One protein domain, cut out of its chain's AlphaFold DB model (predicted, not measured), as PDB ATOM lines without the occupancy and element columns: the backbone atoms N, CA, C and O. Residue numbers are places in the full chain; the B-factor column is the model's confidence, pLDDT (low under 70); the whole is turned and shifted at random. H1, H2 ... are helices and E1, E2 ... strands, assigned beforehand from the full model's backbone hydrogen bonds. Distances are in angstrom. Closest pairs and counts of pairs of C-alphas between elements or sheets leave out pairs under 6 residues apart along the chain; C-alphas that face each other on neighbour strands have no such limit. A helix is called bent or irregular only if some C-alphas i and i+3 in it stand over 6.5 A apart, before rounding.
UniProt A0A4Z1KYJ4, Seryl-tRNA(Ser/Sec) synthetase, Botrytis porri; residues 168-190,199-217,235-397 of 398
ATOM      1  N   SER A 168     132.432 137.437 115.046       94.94
ATOM      2  CA  SER A 168     131.208 136.965 114.381       94.94
ATOM      3  C   SER A 168     131.498 135.822 113.397       94.94
ATOM      4  O   SER A 168     132.571 135.769 112.791       94.94
ATOM      5  N   ASP A 169     130.529 134.933 113.180       93.81
ATOM      6  CA  ASP A 169     130.622 133.866 112.171       93.81
ATOM      7  C   ASP A 169     130.659 134.405 110.733       93.81
ATOM      8  O   ASP A 169     131.181 133.747 109.839       93.81
ATOM      9  N   SER A 170     130.148 135.620 110.500       91.19
ATOM     10  CA  SER A 170     130.204 136.274 109.185       91.19
ATOM     11  C   SER A 170     131.588 136.832 108.836       91.19
ATOM     12  O   SER A 170     131.845 137.113 107.668       91.19
ATOM     13  N   THR A 171     132.476 136.985 109.822       95.81
ATOM     14  CA  THR A 171     133.809 137.572 109.638       95.81
ATOM     15  C   THR A 171     134.759 136.567 108.963       95.81
ATOM     16  O   THR A 171     134.973 135.478 109.513       95.81
ATOM     17  N   PRO A 172     135.398 136.909 107.828       96.44
ATOM     18  CA  PRO A 172     136.439 136.090 107.214       96.44
ATOM     19  C   PRO A 172     137.557 135.763 108.208       96.44
ATOM     20  O   PRO A 172     137.994 136.616 108.981       96.44
ATOM     21  N   ARG A 173     138.024 134.516 108.211       94.69
ATOM     22  CA  ARG A 173     139.153 134.096 109.051       94.69
ATOM     23  C   ARG A 173     140.467 134.302 108.304       94.69
ATOM     24  O   ARG A 173     140.532 134.038 107.107       94.69
ATOM     25  N   GLY A 174     141.512 134.712 109.020       92.75
ATOM     26  CA  GLY A 174     142.844 134.953 108.454       92.75
ATOM     27  C   GLY A 174     143.143 136.441 108.288       92.75
ATOM     28  O   GLY A 174     142.657 137.236 109.086       92.75
ATOM     29  N   SER A 175     143.959 136.786 107.287       91.81
ATOM     30  CA  SER A 175     144.446 138.149 107.016       91.81
ATOM     31  C   SER A 175     143.787 138.845 105.832       91.81
ATOM     32  O   SER A 175     143.972 140.045 105.670       91.81
ATOM     33  N   GLU A 176     143.036 138.111 105.012       94.12
ATOM     34  CA  GLU A 176     142.541 138.626 103.737       94.12
ATOM     35  C   GLU A 176     141.096 139.128 103.854       94.12
ATOM     36  O   GLU A 176     140.208 138.346 104.221       94.12
ATOM     37  N   PRO A 177     140.822 140.405 103.530       95.88
ATOM     38  CA  PRO A 177     139.459 140.905 103.451       95.88
ATOM     39  C   PRO A 177     138.704 140.261 102.285       95.88
ATOM     40  O   PRO A 177     139.274 139.882 101.261       95.88
ATOM     41  N   LYS A 178     137.379 140.182 102.414       97.50
ATOM     42  CA  LYS A 178     136.501 139.694 101.346       97.50
ATOM     43  C   LYS A 178     135.803 140.866 100.670       97.50
ATOM     44  O   LYS A 178     135.038 141.578 101.312       97.50
ATOM     45  N   VAL A 179     135.989 141.022  99.360       97.31
ATOM     46  CA  VAL A 179     135.196 141.973  98.567       97.31
ATOM     47  C   VAL A 179     133.751 141.476  98.493       97.31
ATOM     48  O   VAL A 179     133.494 140.368  98.019       97.31
ATOM     49  N   ILE A 180     132.808 142.286  98.972       97.50
ATOM     50  CA  ILE A 180     131.373 141.952  99.015       97.50
ATOM     51  C   ILE A 180     130.514 142.850  98.121       97.50
ATOM     52  O   ILE A 180     129.333 142.569  97.929       97.50
ATOM     53  N   GLY A 181     131.089 143.910  97.555       96.94
ATOM     54  CA  GLY A 181     130.392 144.801  96.634       96.94
ATOM     55  C   GLY A 181     131.301 145.883  96.063       96.94
ATOM     56  O   GLY A 181     132.436 146.063  96.506       96.94
ATOM     57  N   THR A 182     130.784 146.614  95.081       97.12
ATOM     58  CA  THR A 182     131.448 147.755  94.443       97.12
ATOM     59  C   THR A 182     130.484 148.933  94.332       97.12
ATOM     60  O   THR A 182     129.264 148.762  94.373       97.12
ATOM     61  N   ILE A 183     131.032 150.142  94.224       96.94
ATOM     62  CA  ILE A 183     130.286 151.392  94.050       96.94
ATOM     63  C   ILE A 183     130.847 152.107  92.829       96.94
ATOM     64  O   ILE A 183     132.056 152.340  92.779       96.94
ATOM     65  N   ASN A 184     129.958 152.482  91.904       95.12
ATOM     66  CA  ASN A 184     130.265 153.119  90.621       95.12
ATOM     67  C   ASN A 184     131.284 152.340  89.763       95.12
ATOM     68  O   ASN A 184     131.999 151.447  90.220       95.12
ATOM     69  N   GLU A 185     131.374 152.680  88.483       87.12
ATOM     70  CA  GLU A 185     132.432 152.164  87.613       87.12
ATOM     71  C   GLU A 185     133.652 153.084  87.668       87.12
ATOM     72  O   GLU A 185     133.520 154.305  87.774       87.12
ATOM     73  N   HIS A 186     134.851 152.510  87.572       76.69
ATOM     74  CA  HIS A 186     136.036 153.301  87.278       76.69
ATOM     75  C   HIS A 186     136.075 153.553  85.771       76.69
ATOM     76  O   HIS A 186     136.233 152.590  85.015       76.69
ATOM     77  N   PRO A 187     136.004 154.804  85.290       64.62
ATOM     78  CA  PRO A 187     136.375 155.073  83.916       64.62
ATOM     79  C   PRO A 187     137.887 154.849  83.819       64.62
ATOM     80  O   PRO A 187     138.663 155.728  84.176       64.62
ATOM     81  N   GLU A 188     138.338 153.658  83.411       61.75
ATOM     82  CA  GLU A 188     139.706 153.477  82.912       61.75
ATOM     83  C   GLU A 188     139.857 154.462  81.745       61.75
ATOM     84  O   GLU A 188     139.246 154.251  80.688       61.75
ATOM     85  N   PRO A 189     140.569 155.592  81.912       56.09
ATOM     86  CA  PRO A 189     140.710 156.510  80.806       56.09
ATOM     87  C   PRO A 189     141.549 155.790  79.765       56.09
ATOM     88  O   PRO A 189     142.569 155.175  80.082       56.09
ATOM     89  N   LYS A 190     141.142 155.886  78.501       55.28
ATOM     90  CA  LYS A 190     142.040 155.555  77.398       55.28
ATOM     91  C   LYS A 190     143.221 156.510  77.513       55.28
ATOM     92  O   LYS A 190     143.068 157.677  77.169       55.28
ATOM     93  N   ARG A 199     148.836 162.652  88.477       81.94
ATOM     94  CA  ARG A 199     149.274 163.634  89.473       81.94
ATOM     95  C   ARG A 199     148.639 163.297  90.821       81.94
ATOM     96  O   ARG A 199     147.443 163.027  90.903       81.94
ATOM     97  N   SER A 200     149.445 163.308  91.878       86.25
ATOM     98  CA  SER A 200     148.948 163.086  93.236       86.25
ATOM     99  C   SER A 200     148.101 164.257  93.720       86.25
ATOM    100  O   SER A 200     148.257 165.388  93.256       86.25
ATOM    101  N   HIS A 201     147.244 164.011  94.712       87.75
ATOM    102  CA  HIS A 201     146.487 165.072  95.386       87.75
ATOM    103  C   HIS A 201     147.397 166.136  96.006       87.75
ATOM    104  O   HIS A 201     146.995 167.290  96.106       87.75
ATOM    105  N   VAL A 202     148.628 165.769  96.380       86.50
ATOM    106  CA  VAL A 202     149.656 166.716  96.827       86.50
ATOM    107  C   VAL A 202     150.031 167.666  95.697       86.50
ATOM    108  O   VAL A 202     149.984 168.874  95.879       86.50
ATOM    109  N   HIS A 203     150.367 167.123  94.524       87.00
ATOM    110  CA  HIS A 203     150.761 167.918  93.362       87.00
ATOM    111  C   HIS A 203     149.625 168.833  92.900       87.00
ATOM    112  O   HIS A 203     149.822 170.036  92.766       87.00
ATOM    113  N   ILE A 204     148.425 168.270  92.726       88.94
ATOM    114  CA  ILE A 204     147.229 169.008  92.295       88.94
ATOM    115  C   ILE A 204     146.876 170.097  93.315       88.94
ATOM    116  O   ILE A 204     146.649 171.245  92.943       88.94
ATOM    117  N   GLY A 205     146.845 169.752  94.605       88.75
ATOM    118  CA  GLY A 205     146.497 170.688  95.669       88.75
ATOM    119  C   GLY A 205     147.487 171.843  95.800       88.75
ATOM    120  O   GLY A 205     147.052 172.974  96.004       88.75
ATOM    121  N   SER A 206     148.786 171.582  95.633       86.75
ATOM    122  CA  SER A 206     149.816 172.626  95.636       86.75
ATOM    123  C   SER A 206     149.735 173.523  94.398       86.75
ATOM    124  O   SER A 206     149.760 174.740  94.539       86.75
ATOM    125  N   GLU A 207     149.596 172.961  93.189       89.44
ATOM    126  CA  GLU A 207     149.488 173.756  91.950       89.44
ATOM    127  C   GLU A 207     148.254 174.664  91.938       89.44
ATOM    128  O   GLU A 207     148.316 175.791  91.449       89.44
ATOM    129  N   LEU A 208     147.138 174.186  92.491       92.00
ATOM    130  CA  LEU A 208     145.903 174.958  92.607       92.00
ATOM    131  C   LEU A 208     145.888 175.896  93.827       92.00
ATOM    132  O   LEU A 208     144.881 176.563  94.053       92.00
ATOM    133  N   ASN A 209     146.970 175.952  94.616       87.25
ATOM    134  CA  ASN A 209     147.060 176.703  95.875       87.25
ATOM    135  C   ASN A 209     145.924 176.380  96.870       87.25
ATOM    136  O   ASN A 209     145.475 177.242  97.623       87.25
ATOM    137  N   LEU A 210     145.445 175.133  96.868       87.75
ATOM    138  CA  LEU A 210     144.418 174.637  97.788       87.75
ATOM    139  C   LEU A 210     145.029 174.021  99.051       87.75
ATOM    140  O   LEU A 210     144.391 174.032 100.103       87.75
ATOM    141  N   LEU A 211     146.239 173.461  98.946       84.31
ATOM    142  CA  LEU A 211     146.925 172.755 100.028       84.31
ATOM    143  C   LEU A 211     148.335 173.318 100.227       84.31
ATOM    144  O   LEU A 211     149.164 173.253  99.324       84.31
ATOM    145  N   ASP A 212     148.616 173.817 101.432       80.69
ATOM    146  CA  ASP A 212     149.940 174.307 101.817       80.69
ATOM    147  C   ASP A 212     150.611 173.345 102.808       80.69
ATOM    148  O   ASP A 212     150.410 173.398 104.024       80.69
ATOM    149  N   PHE A 213     151.426 172.442 102.266       73.50
ATOM    150  CA  PHE A 213     152.218 171.500 103.060       73.50
ATOM    151  C   PHE A 213     153.519 172.119 103.596       73.50
ATOM    152  O   PHE A 213     154.092 171.615 104.563       73.50
ATOM    153  N   SER A 214     153.989 173.210 102.986       69.31
ATOM    154  CA  SER A 214     155.245 173.877 103.328       69.31
ATOM    155  C   SER A 214     155.110 174.669 104.627       69.31
ATOM    156  O   SER A 214     155.946 174.536 105.520       69.31
ATOM    157  N   SER A 215     154.026 175.430 104.791       59.16
ATOM    158  CA  SER A 215     153.755 176.178 106.025       59.16
ATOM    159  C   SER A 215     153.469 175.260 107.214       59.16
ATOM    160  O   SER A 215     153.923 175.532 108.328       59.16
ATOM    161  N   ALA A 216     152.798 174.125 106.983       57.19
ATOM    162  CA  ALA A 216     152.598 173.102 108.009       57.19
ATOM    163  C   ALA A 216     153.940 172.539 108.522       57.19
ATOM    164  O   ALA A 216     154.147 172.452 109.731       57.19
ATOM    165  N   ALA A 217     154.890 172.250 107.622       58.72
ATOM    166  CA  ALA A 217     156.241 171.816 107.989       58.72
ATOM    167  C   ALA A 217     157.061 172.924 108.686       58.72
ATOM    168  O   ALA A 217     157.794 172.647 109.638       58.72
ATOM    169  N   ILE A 235     147.433 158.031 121.168       74.94
ATOM    170  CA  ILE A 235     146.514 159.039 121.706       74.94
ATOM    171  C   ILE A 235     147.320 160.213 122.265       74.94
ATOM    172  O   ILE A 235     148.196 160.021 123.106       74.94
ATOM    173  N   TYR A 236     146.977 161.438 121.861       80.88
ATOM    174  CA  TYR A 236     147.544 162.641 122.471       80.88
ATOM    175  C   TYR A 236     147.001 162.844 123.888       80.88
ATOM    176  O   TYR A 236     145.791 162.981 124.089       80.88
ATOM    177  N   SER A 237     147.904 162.928 124.863       82.75
ATOM    178  CA  SER A 237     147.581 163.308 126.241       82.75
ATOM    179  C   SER A 237     147.830 164.798 126.463       82.75
ATOM    180  O   SER A 237     148.836 165.349 126.016       82.75
ATOM    181  N   ILE A 238     146.916 165.462 127.167       83.94
ATOM    182  CA  ILE A 238     147.061 166.866 127.548       83.94
ATOM    183  C   ILE A 238     147.985 166.931 128.762       83.94
ATOM    184  O   ILE A 238     147.741 166.267 129.771       83.94
ATOM    185  N   ALA A 239     149.037 167.746 128.665       81.94
ATOM    186  CA  ALA A 239     149.970 167.958 129.763       81.94
ATOM    187  C   ALA A 239     149.231 168.429 131.027       81.94
ATOM    188  O   ALA A 239     148.435 169.370 130.984       81.94
ATOM    189  N   GLN A 240     149.510 167.776 132.155       76.75
ATOM    190  CA  GLN A 240     148.982 168.160 133.461       76.75
ATOM    191  C   GLN A 240     149.947 169.100 134.182       76.75
ATOM    192  O   GLN A 240     151.165 169.022 134.004       76.75
ATOM    193  N   SER A 241     149.409 169.975 135.033       84.44
ATOM    194  CA  SER A 241     150.246 170.746 135.951       84.44
ATOM    195  C   SER A 241     150.886 169.820 137.002       84.44
ATOM    196  O   SER A 241     150.275 168.807 137.359       84.44
ATOM    197  N   PRO A 242     152.067 170.158 137.558       82.44
ATOM    198  CA  PRO A 242     152.679 169.374 138.635       82.44
ATOM    199  C   PRO A 242     151.734 169.157 139.822       82.44
ATOM    200  O   PRO A 242     151.623 168.046 140.326       82.44
ATOM    201  N   SER A 243     150.970 170.189 140.194       84.31
ATOM    202  CA  SER A 243     149.975 170.108 141.264       84.31
ATOM    203  C   SER A 243     148.834 169.133 140.966       84.31
ATOM    204  O   SER A 243     148.364 168.447 141.872       84.31
ATOM    205  N   ASP A 244     148.373 169.048 139.713       80.69
ATOM    206  CA  ASP A 244     147.313 168.107 139.330       80.69
ATOM    207  C   ASP A 244     147.830 166.663 139.325       80.69
ATOM    208  O   ASP A 244     147.118 165.764 139.772       80.69
ATOM    209  N   ALA A 245     149.076 166.457 138.884       77.44
ATOM    210  CA  ALA A 245     149.739 165.157 138.905       77.44
ATOM    211  C   ALA A 245     149.998 164.665 140.340       77.44
ATOM    212  O   ALA A 245     149.714 163.510 140.655       77.44
ATOM    213  N   GLU A 246     150.476 165.540 141.231       80.12
ATOM    214  CA  GLU A 246     150.645 165.239 142.661       80.12
ATOM    215  C   GLU A 246     149.310 164.937 143.349       80.12
ATOM    216  O   GLU A 246     149.236 164.060 144.206       80.12
ATOM    217  N   SER A 247     148.236 165.603 142.918       80.19
ATOM    218  CA  SER A 247     146.872 165.359 143.402       80.19
ATOM    219  C   SER A 247     146.202 164.133 142.764       80.19
ATOM    220  O   SER A 247     145.001 163.941 142.947       80.19
ATOM    221  N   ALA A 248     146.941 163.336 141.980       76.06
ATOM    222  CA  ALA A 248     146.447 162.167 141.251       76.06
ATOM    223  C   ALA A 248     145.186 162.451 140.410       76.06
ATOM    224  O   ALA A 248     144.310 161.592 140.263       76.06
ATOM    225  N   LYS A 249     145.062 163.670 139.863       76.31
ATOM    226  CA  LYS A 249     143.936 163.996 138.989       76.31
ATOM    227  C   LYS A 249     144.049 163.219 137.677       76.31
ATOM    228  O   LYS A 249     145.154 163.040 137.167       76.31
ATOM    229  N   PRO A 250     142.919 162.813 137.080       75.12
ATOM    230  CA  PRO A 250     142.922 162.154 135.782       75.12
ATOM    231  C   PRO A 250     143.530 163.014 134.672       75.12
ATOM    232  O   PRO A 250     143.245 164.211 134.574       75.12
ATOM    233  N   THR A 251     144.325 162.390 133.809       79.25
ATOM    234  CA  THR A 251     144.848 163.009 132.586       79.25
ATOM    235  C   THR A 251     143.742 163.113 131.544       79.25
ATOM    236  O   THR A 251     142.965 162.178 131.354       79.25
ATOM    237  N   TYR A 252     143.674 164.249 130.852       82.62
ATOM    238  CA  TYR A 252     142.796 164.408 129.696       82.62
ATOM    239  C   TYR A 252     143.507 163.973 128.418       82.62
ATOM    240  O   TYR A 252     144.722 164.120 128.292       82.62
ATOM    241  N   SER A 253     142.740 163.507 127.439       85.44
ATOM    242  CA  SER A 253     143.261 163.092 126.140       85.44
ATOM    243  C   SER A 253     142.393 163.632 125.011       85.44
ATOM    244  O   SER A 253     141.191 163.847 125.186       85.44
ATOM    245  N   LEU A 254     143.002 163.848 123.847       88.44
ATOM    246  CA  LEU A 254     142.281 164.221 122.633       88.44
ATOM    247  C   LEU A 254     141.747 162.962 121.944       88.44
ATOM    248  O   LEU A 254     142.470 161.982 121.772       88.44
ATOM    249  N   ALA A 255     140.475 162.983 121.549       88.69
ATOM    250  CA  ALA A 255     139.839 161.837 120.912       88.69
ATOM    251  C   ALA A 255     140.238 161.714 119.428       88.69
ATOM    252  O   ALA A 255     140.191 162.684 118.669       88.69
ATOM    253  N   GLY A 256     140.557 160.492 118.992       85.81
ATOM    254  CA  GLY A 256     140.840 160.163 117.586       85.81
ATOM    255  C   GLY A 256     139.595 159.930 116.718       85.81
ATOM    256  O   GLY A 256     139.723 159.625 115.531       85.81
ATOM    257  N   THR A 257     138.400 160.026 117.309       92.25
ATOM    258  CA  THR A 257     137.077 159.867 116.681       92.25
ATOM    259  C   THR A 257     135.982 160.374 117.633       92.25
ATOM    260  O   THR A 257     136.170 160.349 118.852       92.25
ATOM    261  N   ALA A 258     134.830 160.805 117.105       95.19
ATOM    262  CA  ALA A 258     133.658 161.143 117.919       95.19
ATOM    263  C   ALA A 258     133.011 159.914 118.588       95.19
ATOM    264  O   ALA A 258     132.254 160.084 119.538       95.19
ATOM    265  N   GLU A 259     133.335 158.691 118.156       94.94
ATOM    266  CA  GLU A 259     132.884 157.442 118.788       94.94
ATOM    267  C   GLU A 259     133.143 157.429 120.302       94.94
ATOM    268  O   GLU A 259     132.250 157.100 121.076       94.94
ATOM    269  N   ILE A 260     134.343 157.838 120.735       91.12
ATOM    270  CA  ILE A 260     134.760 157.805 122.146       91.12
ATOM    271  C   ILE A 260     133.836 158.668 123.023       91.12
ATOM    272  O   ILE A 260     133.253 158.136 123.973       91.12
ATOM    273  N   PRO A 261     133.660 159.980 122.751       92.06
ATOM    274  CA  PRO A 261     132.735 160.789 123.530       92.06
ATOM    275  C   PRO A 261     131.276 160.370 123.334       92.06
ATOM    276  O   PRO A 261     130.538 160.412 124.312       92.06
ATOM    277  N   LEU A 262     130.858 159.931 122.138       93.75
ATOM    278  CA  LEU A 262     129.493 159.440 121.906       93.75
ATOM    279  C   LEU A 262     129.180 158.239 122.798       93.75
ATOM    280  O   LEU A 262     128.209 158.295 123.544       93.75
ATOM    281  N   ALA A 263     130.035 157.215 122.813       91.25
ATOM    282  CA  ALA A 263     129.898 156.072 123.709       91.25
ATOM    283  C   ALA A 263     129.855 156.529 125.182       91.25
ATOM    284  O   ALA A 263     128.992 156.098 125.949       91.25
ATOM    285  N   GLY A 264     130.723 157.475 125.557       90.75
ATOM    286  CA  GLY A 264     130.755 158.079 126.889       90.75
ATOM    287  C   GLY A 264     129.487 158.850 127.290       90.75
ATOM    288  O   GLY A 264     129.197 158.928 128.481       90.75
ATOM    289  N   MET A 265     128.690 159.373 126.346       92.50
ATOM    290  CA  MET A 265     127.461 160.134 126.654       92.50
ATOM    291  C   MET A 265     126.401 159.310 127.389       92.50
ATOM    292  O   MET A 265     125.522 159.886 128.033       92.50
ATOM    293  N   LYS A 266     126.449 157.981 127.264       93.00
ATOM    294  CA  LYS A 266     125.518 157.049 127.918       93.00
ATOM    295  C   LYS A 266     126.190 156.181 128.983       93.00
ATOM    296  O   LYS A 266     125.589 155.228 129.474       93.00
ATOM    297  N   ALA A 267     127.416 156.513 129.374       91.50
ATOM    298  CA  ALA A 267     128.125 155.805 130.431       91.50
ATOM    299  C   ALA A 267     127.389 155.909 131.781       91.50
ATOM    300  O   ALA A 267     126.902 156.982 132.135       91.50
ATOM    301  N   ASN A 268     127.345 154.816 132.547       92.69
ATOM    302  CA  ASN A 268     126.596 154.688 133.806       92.69
ATOM    303  C   ASN A 268     125.101 155.055 133.678       92.69
ATOM    304  O   ASN A 268     124.527 155.653 134.591       92.69
ATOM    305  N   THR A 269     124.461 154.729 132.552       93.06
ATOM    306  CA  THR A 269     123.022 154.970 132.351       93.06
ATOM    307  C   THR A 269     122.317 153.697 131.915       93.06
ATOM    308  O   THR A 269     122.948 152.812 131.364       93.06
ATOM    309  N   THR A 270     121.010 153.603 132.151       95.12
ATOM    310  CA  THR A 270     120.167 152.547 131.576       95.12
ATOM    311  C   THR A 270     119.287 153.170 130.505       95.12
ATOM    312  O   THR A 270     118.533 154.105 130.785       95.12
ATOM    313  N   ILE A 271     119.383 152.672 129.274       94.44
ATOM    314  CA  ILE A 271     118.540 153.126 128.165       94.44
ATOM    315  C   ILE A 271     117.251 152.302 128.171       94.44
ATOM    316  O   ILE A 271     117.290 151.077 128.108       94.44
ATOM    317  N   HIS A 272     116.102 152.973 128.255       95.56
ATOM    318  CA  HIS A 272     114.810 152.298 128.159       95.56
ATOM    319  C   HIS A 272     114.618 151.718 126.751       95.56
ATOM    320  O   HIS A 272     114.895 152.405 125.767       95.56
ATOM    321  N   GLU A 273     114.106 150.491 126.649       94.44
ATOM    322  CA  GLU A 273     113.964 149.756 125.381       94.44
ATOM    323  C   GLU A 273     113.175 150.541 124.326       94.44
ATOM    324  O   GLU A 273     113.551 150.568 123.162       94.44
ATOM    325  N   SER A 274     112.155 151.302 124.739       95.56
ATOM    326  CA  SER A 274     111.369 152.148 123.826       95.56
ATOM    327  C   SER A 274     112.151 153.296 123.165       95.56
ATOM    328  O   SER A 274     111.604 153.980 122.304       95.56
ATOM    329  N   LEU A 275     113.375 153.586 123.619       94.88
ATOM    330  CA  LEU A 275     114.272 154.579 123.017       94.88
ATOM    331  C   LEU A 275     115.247 153.944 122.018       94.88
ATOM    332  O   LEU A 275     115.982 154.673 121.349       94.88
ATOM    333  N   LEU A 276     115.287 152.612 121.940       96.00
ATOM    334  CA  LEU A 276     116.116 151.880 120.996       96.00
ATOM    335  C   LEU A 276     115.384 151.733 119.646       96.00
ATOM    336  O   LEU A 276     114.157 151.636 119.616       96.00
ATOM    337  N   PRO A 277     116.115 151.725 118.519       96.81
ATOM    338  CA  PRO A 277     117.534 152.053 118.398       96.81
ATOM    339  C   PRO A 277     117.772 153.567 118.550       96.81
ATOM    340  O   PRO A 277     117.140 154.388 117.879       96.81
ATOM    341  N   LEU A 278     118.729 153.943 119.400       96.38
ATOM    342  CA  LEU A 278     119.137 155.329 119.610       96.38
ATOM    343  C   LEU A 278     120.287 155.672 118.660       96.38
ATOM    344  O   LEU A 278     121.431 155.295 118.908       96.38
ATOM    345  N   LYS A 279     119.988 156.417 117.591       96.69
ATOM    346  CA  LYS A 279     120.928 156.765 116.511       96.69
ATOM    347  C   LYS A 279     121.391 158.221 116.591       96.69
ATOM    348  O   LYS A 279     120.577 159.145 116.600       96.69
ATOM    349  N   THR A 280     122.702 158.439 116.588       95.19
ATOM    350  CA  THR A 280     123.334 159.758 116.747       95.19
ATOM    351  C   THR A 280     124.339 160.027 115.631       95.19
ATOM    352  O   THR A 280     125.041 159.118 115.195       95.19
ATOM    353  N   ILE A 281     124.423 161.287 115.190       96.38
ATOM    354  CA  ILE A 281     125.499 161.777 114.317       96.38
ATOM    355  C   ILE A 281     126.267 162.890 115.025       96.38
ATOM    356  O   ILE A 281     125.665 163.807 115.594       96.38
ATOM    357  N   ALA A 282     127.594 162.853 114.935       94.75
ATOM    358  CA  ALA A 282     128.456 163.919 115.432       94.75
ATOM    359  C   ALA A 282     129.523 164.312 114.413       94.75
ATOM    360  O   ALA A 282     130.043 163.479 113.683       94.75
ATOM    361  N   THR A 283     129.886 165.592 114.401       97.12
ATOM    362  CA  THR A 283     131.033 166.102 113.644       97.12
ATOM    363  C   THR A 283     132.118 166.494 114.637       97.12
ATOM    364  O   THR A 283     131.824 167.266 115.554       97.12
ATOM    365  N   SER A 284     133.356 166.036 114.470       93.88
ATOM    366  CA  SER A 284     134.453 166.426 115.365       93.88
ATOM    367  C   SER A 284     135.776 166.609 114.633       93.88
ATOM    368  O   SER A 284     135.998 166.032 113.568       93.88
ATOM    369  N   ARG A 285     136.682 167.375 115.251       95.81
ATOM    370  CA  ARG A 285     138.117 167.261 114.973       95.81
ATOM    371  C   ARG A 285     138.641 165.998 115.648       95.81
ATOM    372  O   ARG A 285     138.274 165.709 116.786       95.81
ATOM    373  N   CYS A 286     139.436 165.234 114.919       91.56
ATOM    374  CA  CYS A 286     140.007 163.963 115.329       91.56
ATOM    375  C   CYS A 286     141.517 164.119 115.415       91.56
ATOM    376  O   CYS A 286     142.119 164.623 114.470       91.56
ATOM    377  N   TYR A 287     142.104 163.672 116.524       88.75
ATOM    378  CA  TYR A 287     143.533 163.800 116.791       88.75
ATOM    379  C   TYR A 287     144.157 162.416 116.952       88.75
ATOM    380  O   TYR A 287     143.765 161.667 117.850       88.75
ATOM    381  N   ARG A 288     145.114 162.065 116.091       81.81
ATOM    382  CA  ARG A 288     145.819 160.775 116.126       81.81
ATOM    383  C   ARG A 288     147.324 161.001 116.080       81.81
ATOM    384  O   ARG A 288     147.820 161.748 115.243       81.81
ATOM    385  N   ALA A 289     148.059 160.371 116.990       78.75
ATOM    386  CA  ALA A 289     149.510 160.536 117.035       78.75
ATOM    387  C   ALA A 289     150.217 159.812 115.880       78.75
ATOM    388  O   ALA A 289     151.337 160.179 115.541       78.75
ATOM    389  N   GLU A 290     149.561 158.816 115.265       75.31
ATOM    390  CA  GLU A 290     150.100 158.013 114.157       75.31
ATOM    391  C   GLU A 290     151.465 157.375 114.501       75.31
ATOM    392  O   GLU A 290     152.345 157.210 113.650       75.31
ATOM    393  N   ALA A 291     151.645 157.012 115.779       58.09
ATOM    394  CA  ALA A 291     152.822 156.295 116.263       58.09
ATOM    395  C   ALA A 291     152.950 154.944 115.526       58.09
ATOM    396  O   ALA A 291     151.953 154.339 115.141       58.09
ATOM    397  N   GLY A 292     154.162 154.471 115.241       53.84
ATOM    398  CA  GLY A 292     154.371 153.212 114.503       53.84
ATOM    399  C   GLY A 292     154.147 153.246 112.978       53.84
ATOM    400  O   GLY A 292     154.614 152.342 112.296       53.84
ATOM    401  N   ALA A 293     153.539 154.295 112.407       50.66
ATOM    402  CA  ALA A 293     153.435 154.488 110.949       50.66
ATOM    403  C   ALA A 293     154.518 155.431 110.379       50.66
ATOM    404  O   ALA A 293     154.407 155.914 109.250       50.66
ATOM    405  N   ARG A 294     155.571 155.731 111.161       47.62
ATOM    406  CA  ARG A 294     156.626 156.693 110.793       47.62
ATOM    407  C   ARG A 294     157.241 156.340 109.433       47.62
ATOM    408  O   ARG A 294     157.954 155.354 109.300       47.62
ATOM    409  N   GLY A 295     156.991 157.196 108.443       51.09
ATOM    410  CA  GLY A 295     157.558 157.101 107.093       51.09
ATOM    411  C   GLY A 295     156.679 156.392 106.055       51.09
ATOM    412  O   GLY A 295     156.985 156.485 104.867       51.09
ATOM    413  N   ILE A 296     155.575 155.754 106.461       54.41
ATOM    414  CA  ILE A 296     154.615 155.117 105.548       54.41
ATOM    415  C   ILE A 296     153.468 156.101 105.294       54.41
ATOM    416  O   ILE A 296     152.830 156.582 106.225       54.41
ATOM    417  N   ASP A 297     153.233 156.441 104.025       60.91
ATOM    418  CA  ASP A 297     152.162 157.347 103.567       60.91
ATOM    419  C   ASP A 297     152.101 158.744 104.215       60.91
ATOM    420  O   ASP A 297     151.059 159.395 104.224       60.91
ATOM    421  N   THR A 298     153.234 159.262 104.693       59.53
ATOM    422  CA  THR A 298     153.316 160.581 105.349       59.53
ATOM    423  C   THR A 298     153.219 161.777 104.394       59.53
ATOM    424  O   THR A 298     153.201 162.923 104.838       59.53
ATOM    425  N   LYS A 299     153.185 161.547 103.073       69.25
ATOM    426  CA  LYS A 299     153.033 162.617 102.078       69.25
ATOM    427  C   LYS A 299     151.555 162.867 101.779       69.25
ATOM    428  O   LYS A 299     150.854 161.993 101.276       69.25
ATOM    429  N   GLY A 300     151.119 164.106 101.995       82.19
ATOM    430  CA  GLY A 300     149.763 164.556 101.697       82.19
ATOM    431  C   GLY A 300     148.767 164.300 102.823       82.19
ATOM    432  O   GLY A 300     149.132 164.240 103.986       82.19
ATOM    433  N   LEU A 301     147.489 164.188 102.458       86.62
ATOM    434  CA  LEU A 301     146.364 164.075 103.397       86.62
ATOM    435  C   LEU A 301     145.922 162.642 103.745       86.62
ATOM    436  O   LEU A 301     144.895 162.481 104.393       86.62
ATOM    437  N   TYR A 302     146.639 161.606 103.297       83.81
ATOM    438  CA  TYR A 302     146.190 160.221 103.503       83.81
ATOM    439  C   TYR A 302     146.288 159.787 104.972       83.81
ATOM    440  O   TYR A 302     145.395 159.131 105.494       83.81
ATOM    441  N   ARG A 303     147.363 160.199 105.653       81.06
ATOM    442  CA  ARG A 303     147.581 159.968 107.080       81.06
ATOM    443  C   ARG A 303     148.066 161.264 107.714       81.06
ATOM    444  O   ARG A 303     149.151 161.744 107.397       81.06
ATOM    445  N   VAL A 304     147.242 161.854 108.577       82.44
ATOM    446  CA  VAL A 304     147.503 163.151 109.216       82.44
ATOM    447  C   VAL A 304     147.150 163.102 110.696       82.44
ATOM    448  O   VAL A 304     146.273 162.347 111.109       82.44
ATOM    449  N   HIS A 305     147.797 163.956 111.487       84.81
ATOM    450  CA  HIS A 305     147.551 164.019 112.927       84.81
ATOM    451  C   HIS A 305     146.203 164.633 113.297       84.81
ATOM    452  O   HIS A 305     145.688 164.365 114.380       84.81
ATOM    453  N   GLU A 306     145.640 165.459 112.412       87.88
ATOM    454  CA  GLU A 306     144.388 166.163 112.650       87.88
ATOM    455  C   GLU A 306     143.501 166.176 111.400       87.88
ATOM    456  O   GLU A 306     143.914 166.633 110.335       87.88
ATOM    457  N   PHE A 307     142.252 165.731 111.534       90.31
ATOM    458  CA  PHE A 307     141.258 165.747 110.454       90.31
ATOM    459  C   PHE A 307     139.839 165.946 111.003       90.31
ATOM    460  O   PHE A 307     139.605 165.828 112.204       90.31
ATOM    461  N   THR A 308     138.875 166.291 110.143       96.12
ATOM    462  CA  THR A 308     137.452 166.366 110.526       96.12
ATOM    463  C   THR A 308     136.756 165.093 110.084       96.12
ATOM    464  O   THR A 308     136.896 164.702 108.928       96.12
ATOM    465  N   LYS A 309     135.961 164.492 110.969       97.25
ATOM    466  CA  LYS A 309     135.134 163.326 110.645       97.25
ATOM    467  C   LYS A 309     133.689 163.543 111.079       97.25
ATOM    468  O   LYS A 309     133.433 164.141 112.128       97.25
ATOM    469  N   VAL A 310     132.756 163.058 110.261       97.88
ATOM    470  CA  VAL A 310     131.351 162.873 110.638       97.88
ATOM    471  C   VAL A 310     131.179 161.414 111.041       97.88
ATOM    472  O   VAL A 310     131.488 160.527 110.255       97.88
ATOM    473  N   GLU A 311     130.715 161.183 112.261       98.19
ATOM    474  CA  GLU A 311     130.535 159.857 112.841       98.19
ATOM    475  C   GLU A 311     129.060 159.518 112.977       98.19
ATOM    476  O   GLU A 311     128.281 160.345 113.455       98.19
ATOM    477  N   MET A 312     128.701 158.289 112.615       98.38
ATOM    478  CA  MET A 312     127.420 157.677 112.956       98.38
ATOM    479  C   MET A 312     127.627 156.711 114.125       98.38
ATOM    480  O   MET A 312     128.556 155.909 114.105       98.38
ATOM    481  N   PHE A 313     126.752 156.763 115.128       98.19
ATOM    482  CA  PHE A 313     126.800 155.883 116.299       98.19
ATOM    483  C   PHE A 313     125.389 155.452 116.691       98.19
ATOM    484  O   PHE A 313     124.470 156.274 116.674       98.19
ATOM    485  N   ALA A 314     125.208 154.190 117.075       97.62
ATOM    486  CA  ALA A 314     123.911 153.680 117.496       97.62
ATOM    487  C   ALA A 314     124.021 152.796 118.743       97.62
ATOM    488  O   ALA A 314     124.873 151.914 118.810       97.62
ATOM    489  N   TRP A 315     123.113 152.999 119.700       97.69
ATOM    490  CA  TRP A 315     122.782 151.993 120.710       97.69
ATOM    491  C   TRP A 315     121.541 151.244 120.237       97.69
ATOM    492  O   TRP A 315     120.554 151.870 119.851       97.69
ATOM    493  N   THR A 316     121.576 149.919 120.268       96.62
ATOM    494  CA  THR A 316     120.484 149.067 119.786       96.62
ATOM    495  C   THR A 316     120.222 147.929 120.763       96.62
ATOM    496  O   THR A 316     121.035 147.668 121.651       96.62
ATOM    497  N   SER A 317     119.078 147.264 120.606       94.31
ATOM    498  CA  SER A 317     118.787 145.993 121.268       94.31
ATOM    499  C   SER A 317     119.878 144.960 120.954       94.31
ATOM    500  O   SER A 317     120.374 144.936 119.823       94.31
ATOM    501  N   PRO A 318     120.226 144.055 121.891       91.75
ATOM    502  CA  PRO A 318     121.174 142.967 121.634       91.75
ATOM    503  C   PRO A 318     120.640 141.914 120.641       91.75
ATOM    504  O   PRO A 318     121.353 140.974 120.294       91.75
ATOM    505  N   SER A 319     119.388 142.049 120.191       94.44
ATOM    506  CA  SER A 319     118.778 141.230 119.145       94.44
ATOM    507  C   SER A 319     119.600 141.271 117.849       94.44
ATOM    508  O   SER A 319     119.869 142.341 117.292       94.44
ATOM    509  N   LEU A 320     119.992 140.093 117.346       91.62
ATOM    510  CA  LEU A 320     120.764 139.969 116.106       91.62
ATOM    511  C   LEU A 320     120.021 140.554 114.886       91.62
ATOM    512  O   LEU A 320     120.667 141.278 114.124       91.62
ATOM    513  N   PRO A 321     118.704 140.316 114.691       94.88
ATOM    514  CA  PRO A 321     117.934 140.984 113.641       94.88
ATOM    515  C   PRO A 321     118.014 142.515 113.693       94.88
ATOM    516  O   PRO A 321     118.378 143.129 112.695       94.88
ATOM    517  N   GLU A 322     117.760 143.125 114.855       95.06
ATOM    518  CA  GLU A 322     117.761 144.591 115.001       95.06
ATOM    519  C   GLU A 322     119.162 145.184 114.820       95.06
ATOM    520  O   GLU A 322     119.343 146.186 114.130       95.06
ATOM    521  N   THR A 323     120.186 144.532 115.377       95.69
ATOM    522  CA  THR A 323     121.585 144.939 115.174       95.69
ATOM    523  C   THR A 323     121.971 144.878 113.694       95.69
ATOM    524  O   THR A 323     122.634 145.784 113.189       95.69
ATOM    525  N   THR A 324     121.541 143.831 112.987       95.50
ATOM    526  CA  THR A 324     121.817 143.656 111.554       95.50
ATOM    527  C   THR A 324     121.094 144.707 110.713       95.50
ATOM    528  O   THR A 324     121.683 145.239 109.776       95.50
ATOM    529  N   GLU A 325     119.851 145.046 111.059       97.31
ATOM    530  CA  GLU A 325     119.090 146.110 110.399       97.31
ATOM    531  C   GLU A 325     119.803 147.462 110.515       97.31
ATOM    532  O   GLU A 325     120.055 148.107 109.497       97.31
ATOM    533  N   ILE A 326     120.225 147.851 111.724       97.88
ATOM    534  CA  ILE A 326     120.951 149.109 111.947       97.88
ATOM    535  C   ILE A 326     122.308 149.127 111.245       97.88
ATOM    536  O   ILE A 326     122.681 150.135 110.643       97.88
ATOM    537  N   PHE A 327     123.040 148.016 111.283       97.62
ATOM    538  CA  PHE A 327     124.313 147.898 110.582       97.62
ATOM    539  C   PHE A 327     124.140 148.071 109.064       97.62
ATOM    540  O   PHE A 327     124.875 148.835 108.440       97.62
ATOM    541  N   ASN A 328     123.122 147.441 108.474       97.88
ATOM    542  CA  ASN A 328     122.816 147.585 107.051       97.88
ATOM    543  C   ASN A 328     122.325 149.000 106.697       97.88
ATOM    544  O   ASN A 328     122.698 149.522 105.647       97.88
ATOM    545  N   GLU A 329     121.537 149.645 107.565       98.44
ATOM    546  CA  GLU A 329     121.122 151.047 107.400       98.44
ATOM    547  C   GLU A 329     122.346 151.979 107.365       98.44
ATOM    548  O   GLU A 329     122.477 152.806 106.462       98.44
ATOM    549  N   MET A 330     123.276 151.823 108.311       98.50
ATOM    550  CA  MET A 330     124.503 152.626 108.373       98.50
ATOM    551  C   MET A 330     125.413 152.381 107.165       98.50
ATOM    552  O   MET A 330     125.934 153.343 106.598       98.50
ATOM    553  N   LEU A 331     125.563 151.128 106.725       98.50
ATOM    554  CA  LEU A 331     126.307 150.809 105.505       98.50
ATOM    555  C   LEU A 331     125.651 151.455 104.280       98.50
ATOM    556  O   LEU A 331     126.337 152.071 103.470       98.50
ATOM    557  N   SER A 332     124.323 151.385 104.165       98.44
ATOM    558  CA  SER A 332     123.579 152.013 103.069       98.44
ATOM    559  C   SER A 332     123.786 153.530 103.016       98.44
ATOM    560  O   SER A 332     123.910 154.095 101.929       98.44
ATOM    561  N   LEU A 333     123.889 154.203 104.164       98.38
ATOM    562  CA  LEU A 333     124.210 155.631 104.210       98.38
ATOM    563  C   LEU A 333     125.633 155.919 103.720       98.38
ATOM    564  O   LEU A 333     125.818 156.831 102.915       98.38
ATOM    565  N   GLN A 334     126.626 155.131 104.151       98.44
ATOM    566  CA  GLN A 334     128.007 155.255 103.667       98.44
ATOM    567  C   GLN A 334     128.069 155.079 102.146       98.44
ATOM    568  O   GLN A 334     128.613 155.932 101.442       98.44
ATOM    569  N   THR A 335     127.452 154.016 101.625       98.19
ATOM    570  CA  THR A 335     127.472 153.729 100.189       98.19
ATOM    571  C   THR A 335     126.691 154.767  99.388       98.19
ATOM    572  O   THR A 335     127.148 155.156  98.316       98.19
ATOM    573  N   THR A 336     125.584 155.304  99.910       98.56
ATOM    574  CA  THR A 336     124.824 156.393  99.268       98.56
ATOM    575  C   THR A 336     125.655 157.669  99.144       98.56
ATOM    576  O   THR A 336     125.651 158.301  98.084       98.56
ATOM    577  N   ILE A 337     126.402 158.041 100.191       98.25
ATOM    578  CA  ILE A 337     127.299 159.207 100.165       98.25
ATOM    579  C   ILE A 337     128.378 159.014  99.097       98.25
ATOM    580  O   ILE A 337     128.549 159.877  98.238       98.25
ATOM    581  N   LEU A 338     129.068 157.871  99.106       98.06
ATOM    582  CA  LEU A 338     130.146 157.576  98.155       98.06
ATOM    583  C   LEU A 338     129.637 157.475  96.708       98.06
ATOM    584  O   LEU A 338     130.279 157.992  95.792       98.06
ATOM    585  N   THR A 339     128.445 156.899  96.514       97.94
ATOM    586  CA  THR A 339     127.756 156.859  95.216       97.94
ATOM    587  C   THR A 339     127.491 158.272  94.709       97.94
ATOM    588  O   THR A 339     127.833 158.593  93.575       97.94
ATOM    589  N   SER A 340     126.946 159.142  95.566       98.00
ATOM    590  CA  SER A 340     126.589 160.527  95.219       98.00
ATOM    591  C   SER A 340     127.808 161.406  94.926       98.00
ATOM    592  O   SER A 340     127.709 162.357  94.155       98.00
ATOM    593  N   LEU A 341     128.962 161.086  95.518       96.94
ATOM    594  CA  LEU A 341     130.251 161.713  95.209       96.94
ATOM    595  C   LEU A 341     130.888 161.171  93.917       96.94
ATOM    596  O   LEU A 341     131.963 161.627  93.535       96.94
ATOM    597  N   ASN A 342     130.235 160.212  93.251       95.56
ATOM    598  CA  ASN A 342     130.714 159.533  92.050       95.56
ATOM    599  C   ASN A 342     132.112 158.908  92.227       95.56
ATOM    600  O   ASN A 342     132.946 158.942  91.322       95.56
ATOM    601  N   LEU A 343     132.388 158.364  93.419       95.31
ATOM    602  CA  LEU A 343     133.649 157.689  93.717       95.31
ATOM    603  C   LEU A 343     133.569 156.217  93.318       95.31
ATOM    604  O   LEU A 343     132.561 155.563  93.586       95.31
ATOM    605  N   HIS A 344     134.639 155.700  92.713       95.88
ATOM    606  CA  HIS A 344     134.794 154.267  92.500       95.88
ATOM    607  C   HIS A 344     135.298 153.615  93.785       95.88
ATOM    608  O   HIS A 344     136.397 153.933  94.251       95.88
ATOM    609  N   CYS A 345     134.496 152.726  94.365       97.88
ATOM    610  CA  CYS A 345     134.816 152.085  95.635       97.88
ATOM    611  C   CYS A 345     134.627 150.568  95.591       97.88
ATOM    612  O   CYS A 345     133.820 150.044  94.818       97.88
ATOM    613  N   ARG A 346     135.309 149.869  96.500       97.44
ATOM    614  CA  ARG A 346     135.029 148.474  96.860       97.44
ATOM    615  C   ARG A 346     134.625 148.384  98.327       97.44
ATOM    616  O   ARG A 346     135.155 149.106  99.167       97.44
ATOM    617  N   ILE A 347     133.673 147.506  98.616       98.56
ATOM    618  CA  ILE A 347     133.169 147.234  99.964       98.56
ATOM    619  C   ILE A 347     133.816 145.936 100.438       98.56
ATOM    620  O   ILE A 347     133.718 144.910  99.755       98.56
ATOM    621  N   LEU A 348     134.466 145.990 101.594       98.31
ATOM    622  CA  LEU A 348     135.259 144.910 102.159       98.31
ATOM    623  C   LEU A 348     134.659 144.435 103.479       98.31
ATOM    624  O   LEU A 348     134.473 145.216 104.405       98.31
ATOM    625  N   GLU A 349     134.403 143.137 103.586       98.44
ATOM    626  CA  GLU A 349     134.220 142.479 104.875       98.44
ATOM    627  C   GLU A 349     135.608 142.194 105.461       98.44
ATOM    628  O   GLU A 349     136.394 141.440 104.874       98.44
ATOM    629  N   MET A 350     135.915 142.820 106.595       97.69
ATOM    630  CA  MET A 350     137.262 142.798 107.159       97.69
ATOM    631  C   MET A 350     137.549 141.484 107.882       97.69
ATOM    632  O   MET A 350     136.665 140.930 108.546       97.69
ATOM    633  N   PRO A 351     138.781 140.965 107.777       96.81
ATOM    634  CA  PRO A 351     139.133 139.675 108.337       96.81
ATOM    635  C   PRO A 351     139.349 139.754 109.850       96.81
ATOM    636  O   PRO A 351     139.547 140.825 110.428       96.81
ATOM    637  N   SER A 352     139.360 138.596 110.512       94.44
ATOM    638  CA  SER A 352     139.492 138.492 111.968       94.44
ATOM    639  C   SER A 352     140.730 139.207 112.521       94.44
ATOM    640  O   SER A 352     140.653 139.801 113.598       94.44
ATOM    641  N   THR A 353     141.849 139.219 111.793       92.06
ATOM    642  CA  THR A 353     143.079 139.891 112.238       92.06
ATOM    643  C   THR A 353     143.007 141.418 112.205       92.06
ATOM    644  O   THR A 353     143.876 142.049 112.797       92.06
ATOM    645  N   ASP A 354     141.994 142.009 111.558       91.50
ATOM    646  CA  ASP A 354     141.834 143.466 111.408       91.50
ATOM    647  C   ASP A 354     140.575 144.033 112.103       91.50
ATOM    648  O   ASP A 354     140.131 145.157 111.873       91.50
ATOM    649  N   LEU A 355     139.981 143.274 113.028       88.69
ATOM    650  CA  LEU A 355     138.832 143.747 113.814       88.69
ATOM    651  C   LEU A 355     139.204 144.712 114.959       88.69
ATOM    652  O   LEU A 355     138.324 145.221 115.659       88.69
ATOM    653  N   GLY A 356     140.491 144.908 115.250       88.50
ATOM    654  CA  GLY A 356     140.931 145.576 116.480       88.50
ATOM    655  C   GLY A 356     140.523 144.785 117.730       88.50
ATOM    656  O   GLY A 356     140.478 143.559 117.684       88.50
ATOM    657  N   ALA A 357     140.203 145.456 118.843       88.62
ATOM    658  CA  ALA A 357     139.774 144.792 120.083       88.62
ATOM    659  C   ALA A 357     138.248 144.778 120.288       88.62
ATOM    660  O   ALA A 357     137.722 143.842 120.884       88.62
ATOM    661  N   SER A 358     137.536 145.815 119.837       93.81
ATOM    662  CA  SER A 358     136.115 146.028 120.147       93.81
ATOM    663  C   SER A 358     135.159 145.392 119.146       93.81
ATOM    664  O   SER A 358     134.096 144.927 119.555       93.81
ATOM    665  N   ALA A 359     135.505 145.354 117.857       95.44
ATOM    666  CA  ALA A 359     134.582 144.881 116.832       95.44
ATOM    667  C   ALA A 359     134.414 143.354 116.882       95.44
ATOM    668  O   ALA A 359     135.366 142.614 117.143       95.44
ATOM    669  N   MET A 360     133.197 142.890 116.611       95.88
ATOM    670  CA  MET A 360     132.865 141.493 116.302       95.88
ATOM    671  C   MET A 360     132.843 141.248 114.794       95.88
ATOM    672  O   MET A 360     133.161 140.153 114.329       95.88
ATOM    673  N   ARG A 361     132.438 142.280 114.053       97.12
ATOM    674  CA  ARG A 361     132.310 142.340 112.600       97.12
ATOM    675  C   ARG A 361     132.633 143.765 112.163       97.12
ATOM    676  O   ARG A 361     132.204 144.702 112.845       97.12
ATOM    677  N   LYS A 362     133.364 143.923 111.062       98.06
ATOM    678  CA  LYS A 362     133.772 145.222 110.517       98.06
ATOM    679  C   LYS A 362     133.648 145.192 108.997       98.06
ATOM    680  O   LYS A 362     134.075 144.226 108.368       98.06
ATOM    681  N   ILE A 363     133.059 146.240 108.436       98.62
ATOM    682  CA  ILE A 363     133.063 146.507 107.000       98.62
ATOM    683  C   ILE A 363     133.811 147.807 106.772       98.62
ATOM    684  O   ILE A 363     133.475 148.820 107.387       98.62
ATOM    685  N   ASP A 364     134.756 147.770 105.843       98.44
ATOM    686  CA  ASP A 364     135.429 148.961 105.349       98.44
ATOM    687  C   ASP A 364     135.004 149.228 103.907       98.44
ATOM    688  O   ASP A 364     134.634 148.325 103.152       98.44
ATOM    689  N   VAL A 365     135.043 150.496 103.515       98.56
ATOM    690  CA  VAL A 365     134.889 150.899 102.120       98.56
ATOM    691  C   VAL A 365     136.158 151.606 101.703       98.56
ATOM    692  O   VAL A 365     136.587 152.576 102.336       98.56
ATOM    693  N   GLU A 366     136.748 151.120 100.620       97.88
ATOM    694  CA  GLU A 366     137.944 151.698 100.034       97.88
ATOM    695  C   GLU A 366     137.591 152.403  98.734       97.88
ATOM    696  O   GLU A 366     136.904 151.841  97.880       97.88
ATOM    697  N   ALA A 367     138.073 153.632  98.576       96.75
ATOM    698  CA  ALA A 367     137.989 154.365  97.323       96.75
ATOM    699  C   ALA A 367     139.251 154.135  96.491       96.75
ATOM    700  O   ALA A 367     140.335 153.899  97.028       96.75
ATOM    701  N   PHE A 368     139.112 154.228  95.175       93.94
ATOM    702  CA  PHE A 368     140.243 154.161  94.265       93.94
ATOM    703  C   PHE A 368     140.915 155.532  94.116       93.94
ATOM    704  O   PHE A 368     140.281 156.528  93.769       93.94
ATOM    705  N   PHE A 369     142.224 155.568  94.333       90.31
ATOM    706  CA  PHE A 369     143.103 156.721  94.201       90.31
ATOM    707  C   PHE A 369     144.040 156.495  93.005       90.31
ATOM    708  O   PHE A 369     145.052 155.804  93.144       90.31
ATOM    709  N   PRO A 370     143.787 157.111  91.833       87.00
ATOM    710  CA  PRO A 370     144.591 156.869  90.632       87.00
ATOM    711  C   PRO A 370     146.094 157.114  90.819       87.00
ATOM    712  O   PRO A 370     146.921 156.358  90.317       87.00
ATOM    713  N   SER A 371     146.465 158.129  91.605       84.88
ATOM    714  CA  SER A 371     147.867 158.443  91.909       84.88
ATOM    715  C   SER A 371     148.543 157.460  92.865       84.88
ATOM    716  O   SER A 371     149.739 157.581  93.111       84.88
ATOM    717  N   ARG A 372     147.783 156.539  93.466       85.62
ATOM    718  CA  ARG A 372     148.290 155.498  94.359       85.62
ATOM    719  C   ARG A 372     148.334 154.129  93.685       85.62
ATOM    720  O   ARG A 372     148.603 153.182  94.387       85.62
ATOM    721  N   ARG A 373     148.127 153.981  92.369       84.88
ATOM    722  CA  ARG A 373     148.127 152.655  91.699       84.88
ATOM    723  C   ARG A 373     149.323 151.755  92.053       84.88
ATOM    724  O   ARG A 373     149.160 150.549  92.143       84.88
ATOM    725  N   GLU A 374     150.500 152.335  92.284       83.25
ATOM    726  CA  GLU A 374     151.720 151.605  92.679       83.25
ATOM    727  C   GLU A 374     151.780 151.230  94.180       83.25
ATOM    728  O   GLU A 374     152.752 150.626  94.628       83.25
ATOM    729  N   ARG A 375     150.776 151.615  94.977       81.88
ATOM    730  CA  ARG A 375     150.633 151.340  96.415       81.88
ATOM    731  C   ARG A 375     149.247 150.772  96.695       81.88
ATOM    732  O   ARG A 375     148.251 151.436  96.424       81.88
ATOM    733  N   ASP A 376     149.186 149.576  97.269       83.00
ATOM    734  CA  ASP A 376     147.917 148.930  97.645       83.00
ATOM    735  C   ASP A 376     146.931 148.824  96.459       83.00
ATOM    736  O   ASP A 376     145.719 148.981  96.602       83.00
ATOM    737  N   ASP A 377     147.472 148.637  95.248       87.81
ATOM    738  CA  ASP A 377     146.742 148.608  93.973       87.81
ATOM    739  C   ASP A 377     145.848 149.839  93.720       87.81
ATOM    740  O   ASP A 377     144.882 149.784  92.959       87.81
ATOM    741  N   GLY A 378     146.168 150.975  94.346       89.56
ATOM    742  CA  GLY A 378     145.395 152.210  94.248       89.56
ATOM    743  C   GLY A 378     144.191 152.289  95.179       89.56
ATOM    744  O   GLY A 378     143.512 153.310  95.167       89.56
ATOM    745  N   TRP A 379     143.920 151.282  96.003       93.56
ATOM    746  CA  TRP A 379     142.817 151.323  96.959       93.56
ATOM    747  C   TRP A 379     143.229 151.991  98.270       93.56
ATOM    748  O   TRP A 379     144.373 151.897  98.706       93.56
ATOM    749  N   GLY A 380     142.291 152.695  98.901       92.94
ATOM    750  CA  GLY A 380     142.505 153.251 100.230       92.94
ATOM    751  C   GLY A 380     141.218 153.428 101.018       92.94
ATOM    752  O   GLY A 380     140.212 153.885 100.469       92.94
ATOM    753  N   GLU A 381     141.257 153.074 102.304       95.12
ATOM    754  CA  GLU A 381     140.120 153.177 103.226       95.12
ATOM    755  C   GLU A 381     139.620 154.623 103.320       95.12
ATOM    756  O   GLU A 381     140.385 155.561 103.556       95.12
ATOM    757  N   VAL A 382     138.307 154.796 103.166       97.00
ATOM    758  CA  VAL A 382     137.625 156.079 103.380       97.00
ATOM    759  C   VAL A 382     136.571 156.009 104.481       97.00
ATOM    760  O   VAL A 382     136.263 157.032 105.095       97.00
ATOM    761  N   THR A 383     136.024 154.824 104.759       98.25
ATOM    762  CA  THR A 383     135.069 154.611 105.852       98.25
ATOM    763  C   THR A 383     135.226 153.227 106.462       98.25
ATOM    764  O   THR A 383     135.449 152.269 105.729       98.25
ATOM    765  N   SER A 384     134.955 153.120 107.759       97.50
ATOM    766  CA  SER A 384     134.812 151.858 108.486       97.50
ATOM    767  C   SER A 384     133.495 151.835 109.266       97.50
ATOM    768  O   SER A 384     132.970 152.874 109.682       97.50
ATOM    769  N   LEU A 385     132.926 150.646 109.439       98.44
ATOM    770  CA  LEU A 385     131.681 150.389 110.164       98.44
ATOM    771  C   LEU A 385     131.834 149.112 110.986       98.44
ATOM    772  O   LEU A 385     132.278 148.095 110.466       98.44
ATOM    773  N   SER A 386     131.458 149.137 112.264       97.94
ATOM    774  CA  SER A 386     131.695 148.015 113.181       97.94
ATOM    775  C   SER A 386     130.476 147.678 114.031       97.94
ATOM    776  O   SER A 386     129.775 148.566 114.510       97.94
ATOM    777  N   ILE A 387     130.269 146.383 114.278       97.88
ATOM    778  CA  ILE A 387     129.381 145.885 115.336       97.88
ATOM    779  C   ILE A 387     130.246 145.575 116.553       97.88
ATOM    780  O   ILE A 387     131.104 144.697 116.488       97.88
ATOM    781  N   CYS A 388     130.005 146.255 117.672       96.75
ATOM    782  CA  CYS A 388     130.767 146.059 118.913       96.75
ATOM    783  C   CYS A 388     130.082 145.118 119.921       96.75
ATOM    784  O   CYS A 388     130.658 144.839 120.975       96.75
ATOM    785  N   GLY A 389     128.865 144.642 119.633       94.94
ATOM    786  CA  GLY A 389     128.063 143.867 120.582       94.94
ATOM    787  C   GLY A 389     127.961 144.578 121.932       94.94
ATOM    788  O   GLY A 389     127.759 145.790 121.995       94.94
ATOM    789  N   ASP A 390     128.186 143.842 123.018       95.19
ATOM    790  CA  ASP A 390     128.167 144.399 124.370       95.19
ATOM    791  C   ASP A 390     129.552 144.850 124.888       95.19
ATOM    792  O   ASP A 390     129.651 145.370 126.001       95.19
ATOM    793  N   TYR A 391     130.623 144.759 124.086       95.06
ATOM    794  CA  TYR A 391     132.004 144.994 124.535       95.06
ATOM    795  C   TYR A 391     132.229 146.379 125.148       95.06
ATOM    796  O   TYR A 391     132.877 146.505 126.195       95.06
ATOM    797  N   GLN A 392     131.702 147.416 124.489       93.50
ATOM    798  CA  GLN A 392     131.779 148.804 124.947       93.50
ATOM    799  C   GLN A 392     130.772 149.069 126.071       93.50
ATOM    800  O   GLN A 392     131.157 149.629 127.096       93.50
ATOM    801  N   SER A 393     129.527 148.598 125.932       94.69
ATOM    802  CA  SER A 393     128.468 148.774 126.944       94.69
ATOM    803  C   SER A 393     128.857 148.191 128.308       94.69
ATOM    804  O   SER A 393     128.759 148.870 129.327       94.69
ATOM    805  N   ARG A 394     129.470 147.000 128.339       92.62
ATOM    806  CA  ARG A 394     130.017 146.378 129.554       92.62
ATOM    807  C   ARG A 394     131.138 147.190 130.181       92.62
ATOM    808  O   ARG A 394     131.315 147.148 131.392       92.62
ATOM    809  N   ARG A 395     131.924 147.915 129.383       91.81
ATOM    810  CA  ARG A 395     133.032 148.744 129.881       91.81
ATOM    811  C   ARG A 395     132.577 150.125 130.345       91.81
ATOM    812  O   ARG A 395     133.267 150.722 131.167       91.81
ATOM    813  N   LEU A 396     131.445 150.603 129.835       91.38
ATOM    814  CA  LEU A 396     130.876 151.916 130.129       91.38
ATOM    815  C   LEU A 396     129.660 151.868 131.064       91.38
ATOM    816  O   LEU A 396     129.210 152.923 131.497       91.38
ATOM    817  N   ALA A 397     129.177 150.671 131.407       91.31
ATOM    818  CA  ALA A 397     127.946 150.448 132.164       91.31
ATOM    819  C   ALA A 397     126.749 151.190 131.538       91.31
ATOM    820  O   ALA A 397     126.146 152.057 132.171       91.31
TER     821      ALA A 397
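Overview. This is residues 168 to 190, 199 to 217 and 235 to 397 of the 398 residues of the protein "Seryl-tRNA(Ser/Sec) synthetase" of Botrytis porri (UniProt A0A4Z1KYJ4). A strongly twisted sheet of four strands, E1, E4, E5 and E6, has the long helix H5 running along one of its faces, and a long bent hairpin, E2 and E3, passes near the edge strand E6 and close to H5. The short helices H4 and H6 meet at a steep angle, H4 beside the hairpin, while H1 and H2 lie away from the sheet and from H5, and residues 242 to 248, which hold H3, stick out. The printed part has 205 residues with six named helices and six named strands, in the order E1 H1 H2 H3 H4 E2 E3 H5 E4 E5 E6 H6; the sheet order E1 - E4 - E5 - E6 is antiparallel throughout, as is the pair E2 - E3. The class is mixed, helices and strands, with 98 residues, under half, in named elements. The whole is only just compact, close to loose, with a radius of gyration of the C-alphas of 19.7 A and spans of 58 by 51 by 32 A.

Arrangement. The largest sheet has E1, residues 178 to 183, and E6, residues 379 to 387, as edge strands, with E4, residues 345 to 349, and E5, residues 361 to 368, as inner strands. E4, E5 and E6 form a meander, each strand the antiparallel neighbour of the one before; E4 and E5 are a hairpin, and so are E5 and E6. Within hydrogen-bond range are N 180 and O 347, 2.9 A, between E1 and E4; N 348 and O 364, 2.8 A, between E4 and E5; and N 385 and O 363, 2.8 A, between E5 and E6. H5, residues 320 to 340, is on this sheet at a height of 9.4 A, and the two make two layers, a helix on one face of a sheet. H5 lies over E5 and only just over E4, on which 3 of its C-alphas fall, and runs along the strands, at 7 degrees to E5 on the local plane. The closest C-alphas of H5 and E6 are those of Leu 331 and Leu 385, 7.1 A apart. E2, residues 278 to 287, and E3, residues 306 to 315, are an antiparallel hairpin at 161 degrees, with N 282 and O 311 within hydrogen-bond range at 3.0 A. E2 bends by 63 degrees at residue 284 and E3 by 52 degrees at residue 310. E3 and E6 are near each other, with 7 pairs of C-alphas within 10 A. The closest C-alphas of E3 and H5 are those of Met 312 and Met 330, 7.4 A apart. The closest C-alphas of E3 and H4, residues 259 to 264, are those of Phe 313 and Glu 259, 6.8 A apart. H4 and H6, residues 391 to 396, only just touch, with 3 pairs of C-alphas within 8 A, the closest those of Gly 264 and Leu 396, 7.0 A; they run the same way at a steep tilt of 44 degrees. H1, residues 201 to 207, and H2, residues 213 to 217, are close but not clearly touching; their closest C-alphas, those of Ser 206 and Phe 213, are 7.9 A apart. H3, residues 242 to 246, touches no helix. Every O i to N i+4 pair is within hydrogen-bond range in H1, H2, H3, H4 and H5, and 1 of 2 in H6.

Along the chain. E1 begins at C-alpha 178 (136.501, 139.694, 101.346). From first to last C-alpha, H5 measures 29.9 A, E3 27.1 A, E2 26.0 A, E6 23.4 A and E5 23.2 A. H5 begins at C-alpha 320 (120.764, 139.969, 116.106), and H6 ends at C-alpha 396 (130.876, 151.916, 130.129).

Size, cuts and confidence. The two C-alphas farthest apart, those of Lys 190 and Ser 247, are 66.9 A apart. Residues 191 to 198 are not printed, with 16.2 A from C-alpha 190 to C-alpha 199, nor are residues 218 to 234, with 21.1 A from C-alpha 217 to C-alpha 235. The links H3 to H4, H4 to E2, E2 to E3 and E4 to E5 are long. The mean pLDDT of the printed part is 88.9; residues 187 to 190, 214 to 217 and 291 to 299 are under 70.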